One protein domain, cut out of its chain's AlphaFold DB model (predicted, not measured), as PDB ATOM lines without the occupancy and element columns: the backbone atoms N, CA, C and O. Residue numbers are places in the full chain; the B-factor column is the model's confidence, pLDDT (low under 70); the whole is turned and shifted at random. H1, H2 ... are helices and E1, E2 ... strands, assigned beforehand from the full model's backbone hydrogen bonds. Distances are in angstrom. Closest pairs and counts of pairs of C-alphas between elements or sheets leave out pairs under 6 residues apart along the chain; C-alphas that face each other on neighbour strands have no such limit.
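AT A GLANCE: This is residues 6 to 81 of the 172 residues of an uncharacterized protein of Paenibacillus sp. JGP012 (UniProt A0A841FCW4). One twisted sheet of four strands makes a wall, with the short helices H1 and H3 and part of the long link, residues 26 to 34, over one of its faces and the other face bare. The third helix, H2, sits out past one end of the wall, near E4. The 76 printed residues, 6 to 81, hold three named helices followed by four named strands, H1 H2 H3 E1 E2 E3 E4; the sheet's order is E1 - E2 - E3 - E4, all antiparallel, and the class is mixed, helices and strands. The whole is compact, with a radius of gyration of the C-alphas of 11.8 A, and spans 32 by 22 by 22 A.

IN THESE COORDINATES: In the sheet, E1 is residues 44 to 48, 13.6 A from first to last C-alpha. E2, residues 53 to 60, measures 22.6 A, and E3, residues 63 to 70, measures 23.2 A. E4, residues 75 to 81, measures 18.4 A and ends with C-alpha 81 at (172.241, 82.805, 127.456). H1 is residues 6 to 10, with C-alpha 6 at (177.885, 75.522, 139.615). H2 is residues 14 to 20, 9.9 A long, and H3 is residues 35 to 39, with C-alpha 35 at (180.866, 65.091, 131.020).

HOW THE PARTS SIT: The four strands form a meander, each the antiparallel neighbour of the one before, with E1 and E4 as edge strands. E1 and E2 are a hairpin at 155 degrees between directions, with N 55 and O 46 within hydrogen-bond range at 2.8 A. E2 and E3 are a hairpin at 161 degrees, with N 56 and O 67 at 2.8 A. E3 and E4 are a hairpin, also at 161 degrees, with N 66 and O 79 at 2.8 A. H3 only grazes the sheet; its closest C-alphas to E2 are those of Lys 39 and Ile 56, 6.5 A. H1 only grazes it too, the C-alphas of Lys 6 and Phe 58 being 6.9 A apart, its closest to E2. H2 only grazes the sheet with residues 14 to 18, and H2 and E4 are near each other, with 5 pairs of C-alphas within 10 A. H1 and H3 are apart, as are H1 and H2, and H2 and H3. In H1, H2 and H3 every O i to N i+4 pair is within hydrogen-bond range.

THE WHOLE: The two C-alphas farthest apart, those of Glu 15 and Lys 50, are 33.0 A from each other. The printed part has no cut. The link from H2 to H3, residues 21 to 34, is long; the other links are tight. The mean pLDDT of the printed part is 88.2, and residues 21 to 24 are under 70.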
ATOM      1  N   LYS A   6     178.787  74.375 139.592       89.06
ATOM      2  CA  LYS A   6     177.885  75.522 139.615       89.06
ATOM      3  C   LYS A   6     178.558  76.753 140.203       89.06
ATOM      4  O   LYS A   6     178.323  77.840 139.690       89.06
ATOM      5  N   GLN A   7     179.404  76.610 141.223       88.12
ATOM      6  CA  GLN A   7     180.167  77.742 141.766       88.12
ATOM      7  C   GLN A   7     181.237  78.253 140.797       88.12
ATOM      8  O   GLN A   7     181.421  79.461 140.692       88.12
ATOM      9  N   LEU A   8     181.921  77.354 140.082       87.94
ATOM     10  CA  LEU A   8     182.912  77.746 139.075       87.94
ATOM     11  C   LEU A   8     182.262  78.536 137.935       87.94
ATOM     12  O   LEU A   8     182.734  79.613 137.588       87.94
ATOM     13  N   LEU A   9     181.150  78.029 137.406       89.12
ATOM     14  CA  LEU A   9     180.395  78.679 136.337       89.12
ATOM     15  C   LEU A   9     179.663  79.947 136.824       89.12
ATOM     16  O   LEU A   9     179.485  80.883 136.057       89.12
ATOM     17  N   ALA A  10     179.297  80.044 138.106       87.75
ATOM     18  CA  ALA A  10     178.718  81.271 138.666       87.75
ATOM     19  C   ALA A  10     179.709  82.448 138.709       87.75
ATOM     20  O   ALA A  10     179.292  83.596 138.850       87.75
ATOM     21  N   ALA A  11     181.016  82.172 138.638       85.75
ATOM     22  CA  ALA A  11     182.068  83.181 138.706       85.75
ATOM     23  C   ALA A  11     182.406  83.816 137.343       85.75
ATOM     24  O   ALA A  11     183.324  84.635 137.272       85.75
ATOM     25  N   ILE A  12     181.699  83.448 136.269       85.62
ATOM     26  CA  ILE A  12     181.916  84.003 134.929       85.62
ATOM     27  C   ILE A  12     181.611  85.503 134.933       85.62
ATOM     28  O   ILE A  12     180.531  85.939 135.333       85.62
ATOM     29  N   ALA A  13     182.553  86.300 134.429       86.69
ATOM     30  CA  ALA A  13     182.337  87.716 134.168       86.69
ATOM     31  C   ALA A  13     181.517  87.876 132.876       86.69
ATOM     32  O   ALA A  13     182.071  87.866 131.778       86.69
ATOM     33  N   LEU A  14     180.192  87.990 133.003       87.12
ATOM     34  CA  LEU A  14     179.256  88.033 131.870       87.12
ATOM     35  C   LEU A  14     179.571  89.161 130.880       87.12
ATOM     36  O   LEU A  14     179.491  88.958 129.673       87.12
ATOM     37  N   GLU A  15     179.961  90.333 131.374       87.19
ATOM     38  CA  GLU A  15     180.349  91.480 130.553       87.19
ATOM     39  C   GLU A  15     181.579  91.152 129.699       87.19
ATOM     40  O   GLU A  15     181.569  91.366 128.487       87.19
ATOM     41  N   GLN A  16     182.603  90.545 130.306       86.38
ATOM     42  CA  GLN A  16     183.791  90.095 129.586       86.38
ATOM     43  C   GLN A  16     183.438  89.000 128.573       86.38
ATOM     44  O   GLN A  16     183.884  89.060 127.431       86.38
ATOM     45  N   TYR A  17     182.581  88.043 128.948       87.69
ATOM     46  CA  TYR A  17     182.094  87.012 128.033       87.69
ATOM     47  C   TYR A  17     181.361  87.623 126.830       87.69
ATOM     48  O   TYR A  17     181.562  87.194 125.702       87.69
ATOM     49  N   VAL A  18     180.536  88.654 127.009       88.38
ATOM     50  CA  VAL A  18     179.850  89.291 125.875       88.38
ATOM     51  C   VAL A  18     180.825  90.027 124.952       88.38
ATOM     52  O   VAL A  18     180.653  89.987 123.732       88.38
ATOM     53  N   VAL A  19     181.852  90.673 125.505       87.62
ATOM     54  CA  VAL A  19     182.805  91.498 124.740       87.62
ATOM     55  C   VAL A  19     183.891  90.672 124.044       87.62
ATOM     56  O   VAL A  19     184.261  90.958 122.898       87.62
ATOM     57  N   GLU A  20     184.419  89.669 124.742       82.75
ATOM     58  CA  GLU A  20     185.587  88.868 124.347       82.75
ATOM     59  C   GLU A  20     185.232  87.419 124.002       82.75
ATOM     60  O   GLU A  20     186.074  86.698 123.467       82.75
ATOM     61  N   GLY A  21     184.003  86.998 124.317       68.12
ATOM     62  CA  GLY A  21     183.534  85.621 124.273       68.12
ATOM     63  C   GLY A  21     183.965  84.859 123.037       68.12
ATOM     64  O   GLY A  21     183.700  85.254 121.906       68.12
ATOM     65  N   THR A  22     184.591  83.721 123.282       66.25
ATOM     66  CA  THR A  22     184.786  82.646 122.319       66.25
ATOM     67  C   THR A  22     184.114  81.404 122.884       66.25
ATOM     68  O   THR A  22     183.726  81.382 124.046       66.25
ATOM     69  N   PHE A  23     184.068  80.330 122.107       59.53
ATOM     70  CA  PHE A  23     183.563  79.013 122.504       59.53
ATOM     71  C   PHE A  23     184.045  78.429 123.840       59.53
ATOM     72  O   PHE A  23     183.551  77.387 124.230       59.53
ATOM     73  N   GLN A  24     185.063  78.983 124.488       65.12
ATOM     74  CA  GLN A  24     185.665  78.416 125.694       65.12
ATOM     75  C   GLN A  24     186.031  79.554 126.641       65.12
ATOM     76  O   GLN A  24     187.181  79.990 126.672       65.12
ATOM     77  N   GLN A  25     185.037  80.102 127.333       71.75
ATOM     78  CA  GLN A  25     185.220  81.231 128.257       71.75
ATOM     79  C   GLN A  25     184.433  81.066 129.563       71.75
ATOM     80  O   GLN A  25     184.583  81.875 130.477       71.75
ATOM     81  N   CYS A  26     183.610  80.022 129.692       80.56
ATOM     82  CA  CYS A  26     182.866  79.764 130.923       80.56
ATOM     83  C   CYS A  26     183.710  79.051 131.987       80.56
ATOM     84  O   CYS A  26     183.373  79.078 133.172       80.56
ATOM     85  N   LEU A  27     184.795  78.393 131.576       79.62
ATOM     86  CA  LEU A  27     185.721  77.712 132.473       79.62
ATOM     87  C   LEU A  27     187.030  78.494 132.600       79.62
ATOM     88  O   LEU A  27     187.506  79.052 131.610       79.62
ATOM     89  N   PRO A  28     187.651  78.516 133.794       73.31
ATOM     90  CA  PRO A  28     188.998  79.053 133.932       73.31
ATOM     91  C   PRO A  28     189.973  78.258 133.051       73.31
ATOM     92  O   PRO A  28     189.731  77.092 132.747       73.31
ATOM     93  N   ALA A  29     191.092  78.871 132.658       72.25
ATOM     94  CA  ALA A  29     192.036  78.288 131.695       72.25
ATOM     95  C   ALA A  29     192.606  76.911 132.108       72.25
ATOM     96  O   ALA A  29     193.031  76.130 131.259       72.25
ATOM     97  N   ASP A  30     192.626  76.609 133.406       73.31
ATOM     98  CA  ASP A  30     193.031  75.329 133.996       73.31
ATOM     99  C   ASP A  30     191.843  74.454 134.449       73.31
ATOM    100  O   ASP A  30     192.027  73.329 134.923       73.31
ATOM    101  N   GLY A  31     190.615  74.947 134.281       73.94
ATOM    102  CA  GLY A  31     189.378  74.263 134.613       73.94
ATOM    103  C   GLY A  31     189.107  73.107 133.664       73.94
ATOM    104  O   GLY A  31     188.703  73.301 132.522       73.94
ATOM    105  N   GLN A  32     189.276  71.880 134.154       79.62
ATOM    106  CA  GLN A  32     188.846  70.679 133.442       79.62
ATOM    107  C   GLN A  32     187.583  70.108 134.075       79.62
ATOM    108  O   GLN A  32     187.540  69.827 135.275       79.62
ATOM    109  N   ILE A  33     186.568  69.898 133.242       87.62
ATOM    110  CA  ILE A  33     185.318  69.250 133.619       87.62
ATOM    111  C   ILE A  33     185.087  68.075 132.682       87.62
ATOM    112  O   ILE A  33     185.142  68.204 131.463       87.62
ATOM    113  N   THR A  34     184.803  66.915 133.264       91.75
ATOM    114  CA  THR A  34     184.322  65.761 132.505       91.75
ATOM    115  C   THR A  34     182.809  65.828 132.343       91.75
ATOM    116  O   THR A  34     182.096  66.306 133.230       91.75
ATOM    117  N   LEU A  35     182.302  65.246 131.258       93.56
ATOM    118  CA  LEU A  35     180.866  65.091 131.020       93.56
ATOM    119  C   LEU A  35     180.128  64.479 132.227       93.56
ATOM    120  O   LEU A  35     179.074  64.965 132.628       93.56
ATOM    121  N   GLY A  36     180.704  63.454 132.865       94.31
ATOM    122  CA  GLY A  36     180.110  62.821 134.048       94.31
ATOM    123  C   GLY A  36     179.984  63.765 135.248       94.31
ATOM    124  O   GLY A  36     178.973  63.733 135.947       94.31
ATOM    125  N   GLN A  37     180.977  64.632 135.472       92.94
ATOM    126  CA  GLN A  37     180.911  65.634 136.537       92.94
ATOM    127  C   GLN A  37     179.877  66.719 136.220       92.94
ATOM    128  O   GLN A  37     179.120  67.091 137.115       92.94
ATOM    129  N   ALA A  38     179.815  67.184 134.968       93.81
ATOM    130  CA  ALA A  38     178.835  68.178 134.534       93.81
ATOM    131  C   ALA A  38     177.399  67.656 134.721       93.81
ATOM    132  O   ALA A  38     176.589  68.300 135.384       93.81
ATOM    133  N   LYS A  39     177.109  66.439 134.237       95.06
ATOM    134  CA  LYS A  39     175.788  65.795 134.366       95.06
ATOM    135  C   LYS A  39     175.334  65.639 135.814       95.06
ATOM    136  O   LYS A  39     174.148  65.759 136.094       95.06
ATOM    137  N   ALA A  40     176.259  65.378 136.737       94.31
ATOM    138  CA  ALA A  40     175.929  65.185 138.147       94.31
ATOM    139  C   ALA A  40     175.382  66.452 138.835       94.31
ATOM    140  O   ALA A  40     174.804  66.344 139.913       94.31
ATOM    141  N   GLN A  41     175.589  67.631 138.242       94.31
ATOM    142  CA  GLN A  41     175.213  68.928 138.813       94.31
ATOM    143  C   GLN A  41     174.302  69.750 137.882       94.31
ATOM    144  O   GLN A  41     174.021  70.905 138.189       94.31
ATOM    145  N   ALA A  42     173.872  69.181 136.754       95.50
ATOM    146  CA  ALA A  42     173.098  69.870 135.727       95.50
ATOM    147  C   ALA A  42     171.658  70.157 136.171       95.50
ATOM    148  O   ALA A  42     171.056  69.354 136.886       95.50
ATOM    149  N   ASP A  43     171.098  71.263 135.690       96.50
ATOM    150  CA  ASP A  43     169.663  71.547 135.803       96.50
ATOM    151  C   ASP A  43     168.888  70.917 134.643       96.50
ATOM    152  O   ASP A  43     167.801  70.373 134.838       96.50
ATOM    153  N   GLU A  44     169.485  70.919 133.448       96.56
ATOM    154  CA  GLU A  44     168.923  70.292 132.256       96.56
ATOM    155  C   GLU A  44     170.016  69.599 131.427       96.56
ATOM    156  O   GLU A  44     171.183  69.999 131.415       96.56
ATOM    157  N   ILE A  45     169.628  68.512 130.759       96.31
ATOM    158  CA  ILE A  45     170.479  67.724 129.867       96.31
ATOM    159  C   ILE A  45     169.666  67.432 128.612       96.31
ATOM    160  O   ILE A  45     168.590  66.836 128.703       96.31
ATOM    161  N   TRP A  46     170.197  67.782 127.445       95.06
ATOM    162  CA  TRP A  46     169.589  67.423 126.165       95.06
ATOM    163  C   TRP A  46     170.633  66.952 125.157       95.06
ATOM    164  O   TRP A  46     171.809  67.310 125.226       95.06
ATOM    165  N   SER A  47     170.188  66.121 124.216       94.00
ATOM    166  CA  SER A  47     171.060  65.456 123.251       94.00
ATOM    167  C   SER A  47     170.681  65.823 121.824       94.00
ATOM    168  O   SER A  47     169.506  65.815 121.452       94.00
ATOM    169  N   VAL A  48     171.690  66.081 120.993       91.88
ATOM    170  CA  VAL A  48     171.541  66.232 119.540       91.88
ATOM    171  C   VAL A  48     172.046  64.963 118.881       91.88
ATOM    172  O   VAL A  48     173.197  64.881 118.461       91.88
ATOM    173  N   GLU A  49     171.177  63.957 118.777       90.62
ATOM    174  CA  GLU A  49     171.530  62.619 118.274       90.62
ATOM    175  C   GLU A  49     172.252  62.652 116.917       90.62
ATOM    176  O   GLU A  49     173.246  61.959 116.708       90.62
ATOM    177  N   LYS A  50     171.799  63.513 115.997       92.19
ATOM    178  CA  LYS A  50     172.388  63.644 114.654       92.19
ATOM    179  C   LYS A  50     173.845  64.122 114.687       92.19
ATOM    180  O   LYS A  50     174.635  63.713 113.841       92.19
ATOM    181  N   GLU A  51     174.180  64.988 115.637       90.19
ATOM    182  CA  GLU A  51     175.513  65.589 115.788       90.19
ATOM    183  C   GLU A  51     176.340  64.890 116.877       90.19
ATOM    184  O   GLU A  51     177.518  65.201 117.063       90.19
ATOM    185  N   ARG A  52     175.731  63.909 117.558       94.88
ATOM    186  CA  ARG A  52     176.289  63.177 118.697       94.88
ATOM    187  C   ARG A  52     176.762  64.106 119.814       94.88
ATOM    188  O   ARG A  52     177.817  63.882 120.406       94.88
ATOM    189  N   LEU A  53     175.976  65.142 120.092       94.88
ATOM    190  CA  LEU A  53     176.262  66.117 121.141       94.88
ATOM    191  C   LEU A  53     175.377  65.887 122.362       94.88
ATOM    192  O   LEU A  53     174.212  65.518 122.219       94.88
ATOM    193  N   GLU A  54     175.921  66.167 123.541       96.12
ATOM    194  CA  GLU A  54     175.163  66.391 124.768       96.12
ATOM    195  C   GLU A  54     175.418  67.819 125.246       96.12
ATOM    196  O   GLU A  54     176.566  68.260 125.331       96.12
ATOM    197  N   VAL A  55     174.346  68.531 125.569       94.69
ATOM    198  CA  VAL A  55     174.403  69.876 126.133       94.69
ATOM    199  C   VAL A  55     173.927  69.815 127.572       94.69
ATOM    200  O   VAL A  55     172.869  69.259 127.876       94.69
ATOM    201  N   ILE A  56     174.762  70.352 128.453       96.44
ATOM    202  CA  ILE A  56     174.580  70.342 129.895       96.44
ATOM    203  C   ILE A  56     174.351  71.776 130.351       96.44
ATOM    204  O   ILE A  56     175.248  72.612 130.219       96.44
ATOM    205  N   SER A  57     173.167  72.051 130.880       95.62
ATOM    206  CA  SER A  57     172.729  73.406 131.206       95.62
ATOM    207  C   SER A  57     172.702  73.630 132.715       95.62
ATOM    208  O   SER A  57     172.256  72.772 133.486       95.62
ATOM    209  N   PHE A  58     173.188  74.798 133.122       94.69
ATOM    210  CA  PHE A  58     173.231  75.269 134.501       94.69
ATOM    211  C   PHE A  58     172.495  76.602 134.583       94.69
ATOM    212  O   PHE A  58     172.907  77.585 133.961       94.69
ATOM    213  N   ASP A  59     171.406  76.619 135.339       92.38
ATOM    214  CA  ASP A  59     170.501  77.754 135.452       92.38
ATOM    215  C   ASP A  59     170.867  78.642 136.644       92.38
ATOM    216  O   ASP A  59     171.031  78.187 137.780       92.38
ATOM    217  N   TYR A  60     170.921  79.944 136.376       88.75
ATOM    218  CA  TYR A  60     171.167  80.999 137.349       88.75
ATOM    219  C   TYR A  60     170.075  82.069 137.275       88.75
ATOM    220  O   TYR A  60     169.229  82.097 136.376       88.75
ATOM    221  N   GLU A  61     170.083  82.990 138.239       84.94
ATOM    222  CA  GLU A  61     169.182  84.141 138.219       84.94
ATOM    223  C   GLU A  61     169.565  85.107 137.086       84.94
ATOM    224  O   GLU A  61     170.429  85.977 137.236       84.94
ATOM    225  N   GLY A  62     168.895  84.944 135.943       82.38
ATOM    226  CA  GLY A  62     169.041  85.814 134.779       82.38
ATOM    227  C   GLY A  62     169.824  85.252 133.618       82.38
ATOM    228  O   GLY A  62     169.851  85.887 132.569       82.38
ATOM    229  N   TYR A  63     170.455  84.097 133.780       88.44
ATOM    230  CA  TYR A  63     171.247  83.503 132.719       88.44
ATOM    231  C   TYR A  63     171.343  81.989 132.871       88.44
ATOM    232  O   TYR A  63     171.114  81.439 133.947       88.44
ATOM    233  N   THR A  64     171.698  81.333 131.777       91.94
ATOM    234  CA  THR A  64     171.972  79.901 131.714       91.94
ATOM    235  C   THR A  64     173.337  79.715 131.077       91.94
ATOM    236  O   THR A  64     173.633  80.326 130.049       91.94
ATOM    237  N   VAL A  65     174.165  78.865 131.675       92.44
ATOM    238  CA  VAL A  65     175.430  78.431 131.082       92.44
ATOM    239  C   VAL A  65     175.235  77.046 130.491       92.44
ATOM    240  O   VAL A  65     174.801  76.127 131.183       92.44
ATOM    241  N   ASN A  66     175.575  76.886 129.220       93.31
ATOM    242  CA  ASN A  66     175.485  75.630 128.495       93.31
ATOM    243  C   ASN A  66     176.892  75.121 128.200       93.31
ATOM    244  O   ASN A  66     177.666  75.812 127.542       93.31
ATOM    245  N   LEU A  67     177.210  73.905 128.632       93.25
ATOM    246  CA  LEU A  67     178.435  73.202 128.263       93.25
ATOM    247  C   LEU A  67     178.098  72.117 127.242       93.25
ATOM    248  O   LEU A  67     177.287  71.236 127.523       93.25
ATOM    249  N   THR A  68     178.736  72.152 126.076       92.69
ATOM    250  CA  THR A  68     178.507  71.178 125.006       92.69
ATOM    251  C   THR A  68     179.657  70.189 124.919       92.69
ATOM    252  O   THR A  68     180.824  70.564 124.775       92.69
ATOM    253  N   PHE A  69     179.313  68.908 124.954       93.81
ATOM    254  CA  PHE A  69     180.231  67.787 124.824       93.81
ATOM    255  C   PHE A  69     179.856  66.938 123.608       93.81
ATOM    256  O   PHE A  69     178.684  66.820 123.253       93.81
ATOM    257  N   GLN A  70     180.835  66.276 122.996       95.19
ATOM    258  CA  GLN A  70     180.561  65.046 122.257       95.19
ATOM    259  C   GLN A  70     180.075  63.964 123.227       95.19
ATOM    260  O   GLN A  70     180.497  63.909 124.383       95.19
ATOM    261  N   MET A  71     179.240  63.045 122.743       93.75
ATOM    262  CA  MET A  71     178.739  61.902 123.525       93.75
ATOM    263  C   MET A  71     179.843  60.955 124.032       93.75
ATOM    264  O   MET A  71     179.586  60.128 124.904       93.75
ATOM    265  N   ASP A  72     181.063  61.041 123.494       93.62
ATOM    266  CA  ASP A  72     182.236  60.322 124.012       93.62
ATOM    267  C   ASP A  72     182.907  61.019 125.213       93.62
ATOM    268  O   ASP A  72     183.825  60.465 125.819       93.62
ATOM    269  N   GLY A  73     182.418  62.203 125.590       92.62
ATOM    270  CA  GLY A  73     182.883  62.988 126.724       92.62
ATOM    271  C   GLY A  73     183.869  64.102 126.378       92.62
ATOM    272  O   GLY A  73     184.296  64.799 127.300       92.62
ATOM    273  N   LEU A  74     184.226  64.307 125.103       91.69
ATOM    274  CA  LEU A  74     185.061  65.442 124.703       91.69
ATOM    275  C   LEU A  74     184.286  66.758 124.850       91.69
ATOM    276  O   LEU A  74     183.281  66.973 124.178       91.69
ATOM    277  N   TYR A  75     184.780  67.657 125.697       90.44
ATOM    278  CA  TYR A  75     184.272  69.023 125.792       90.44
ATOM    279  C   TYR A  75     184.590  69.803 124.510       90.44
ATOM    280  O   TYR A  75     185.735  69.801 124.053       90.44
ATOM    281  N   LEU A  76     183.580  70.451 123.928       88.25
ATOM    282  CA  LEU A  76     183.725  71.202 122.683       88.25
ATOM    283  C   LEU A  76     183.744  72.703 122.943       88.25
ATOM    284  O   LEU A  76     184.729  73.374 122.630       88.25
ATOM    285  N   PHE A  77     182.645  73.210 123.495       87.50
ATOM    286  CA  PHE A  77     182.438  74.632 123.706       87.50
ATOM    287  C   PHE A  77     181.394  74.898 124.792       87.50
ATOM    288  O   PHE A  77     180.617  74.018 125.168       87.50
ATOM    289  N   ASP A  78     181.363  76.133 125.268       88.56
ATOM    290  CA  ASP A  78     180.356  76.700 126.140       88.56
ATOM    291  C   ASP A  78     179.607  77.857 125.475       88.56
ATOM    292  O   ASP A  78     180.041  78.416 124.469       88.56
ATOM    293  N   SER A  79     178.432  78.162 126.020       90.31
ATOM    294  CA  SER A  79     177.686  79.366 125.681       90.31
ATOM    295  C   SER A  79     176.908  79.879 126.887       90.31
ATOM    296  O   SER A  79     176.468  79.089 127.724       90.31
ATOM    297  N   VAL A  80     176.712  81.194 126.960       90.56
ATOM    298  CA  VAL A  80     175.875  81.825 127.985       90.56
ATOM    299  C   VAL A  80     174.676  82.497 127.345       90.56
ATOM    300  O   VAL A  80     174.833  83.356 126.482       90.56
ATOM    301  N   ASP A  81     173.486  82.134 127.804       90.38
ATOM    302  CA  ASP A  81     172.241  82.805 127.456       90.38
ATOM    303  C   ASP A  81     171.828  83.724 128.603       90.38
ATOM    304  O   ASP A  81     171.616  83.244 129.713       90.38
TER     305      ASP A  81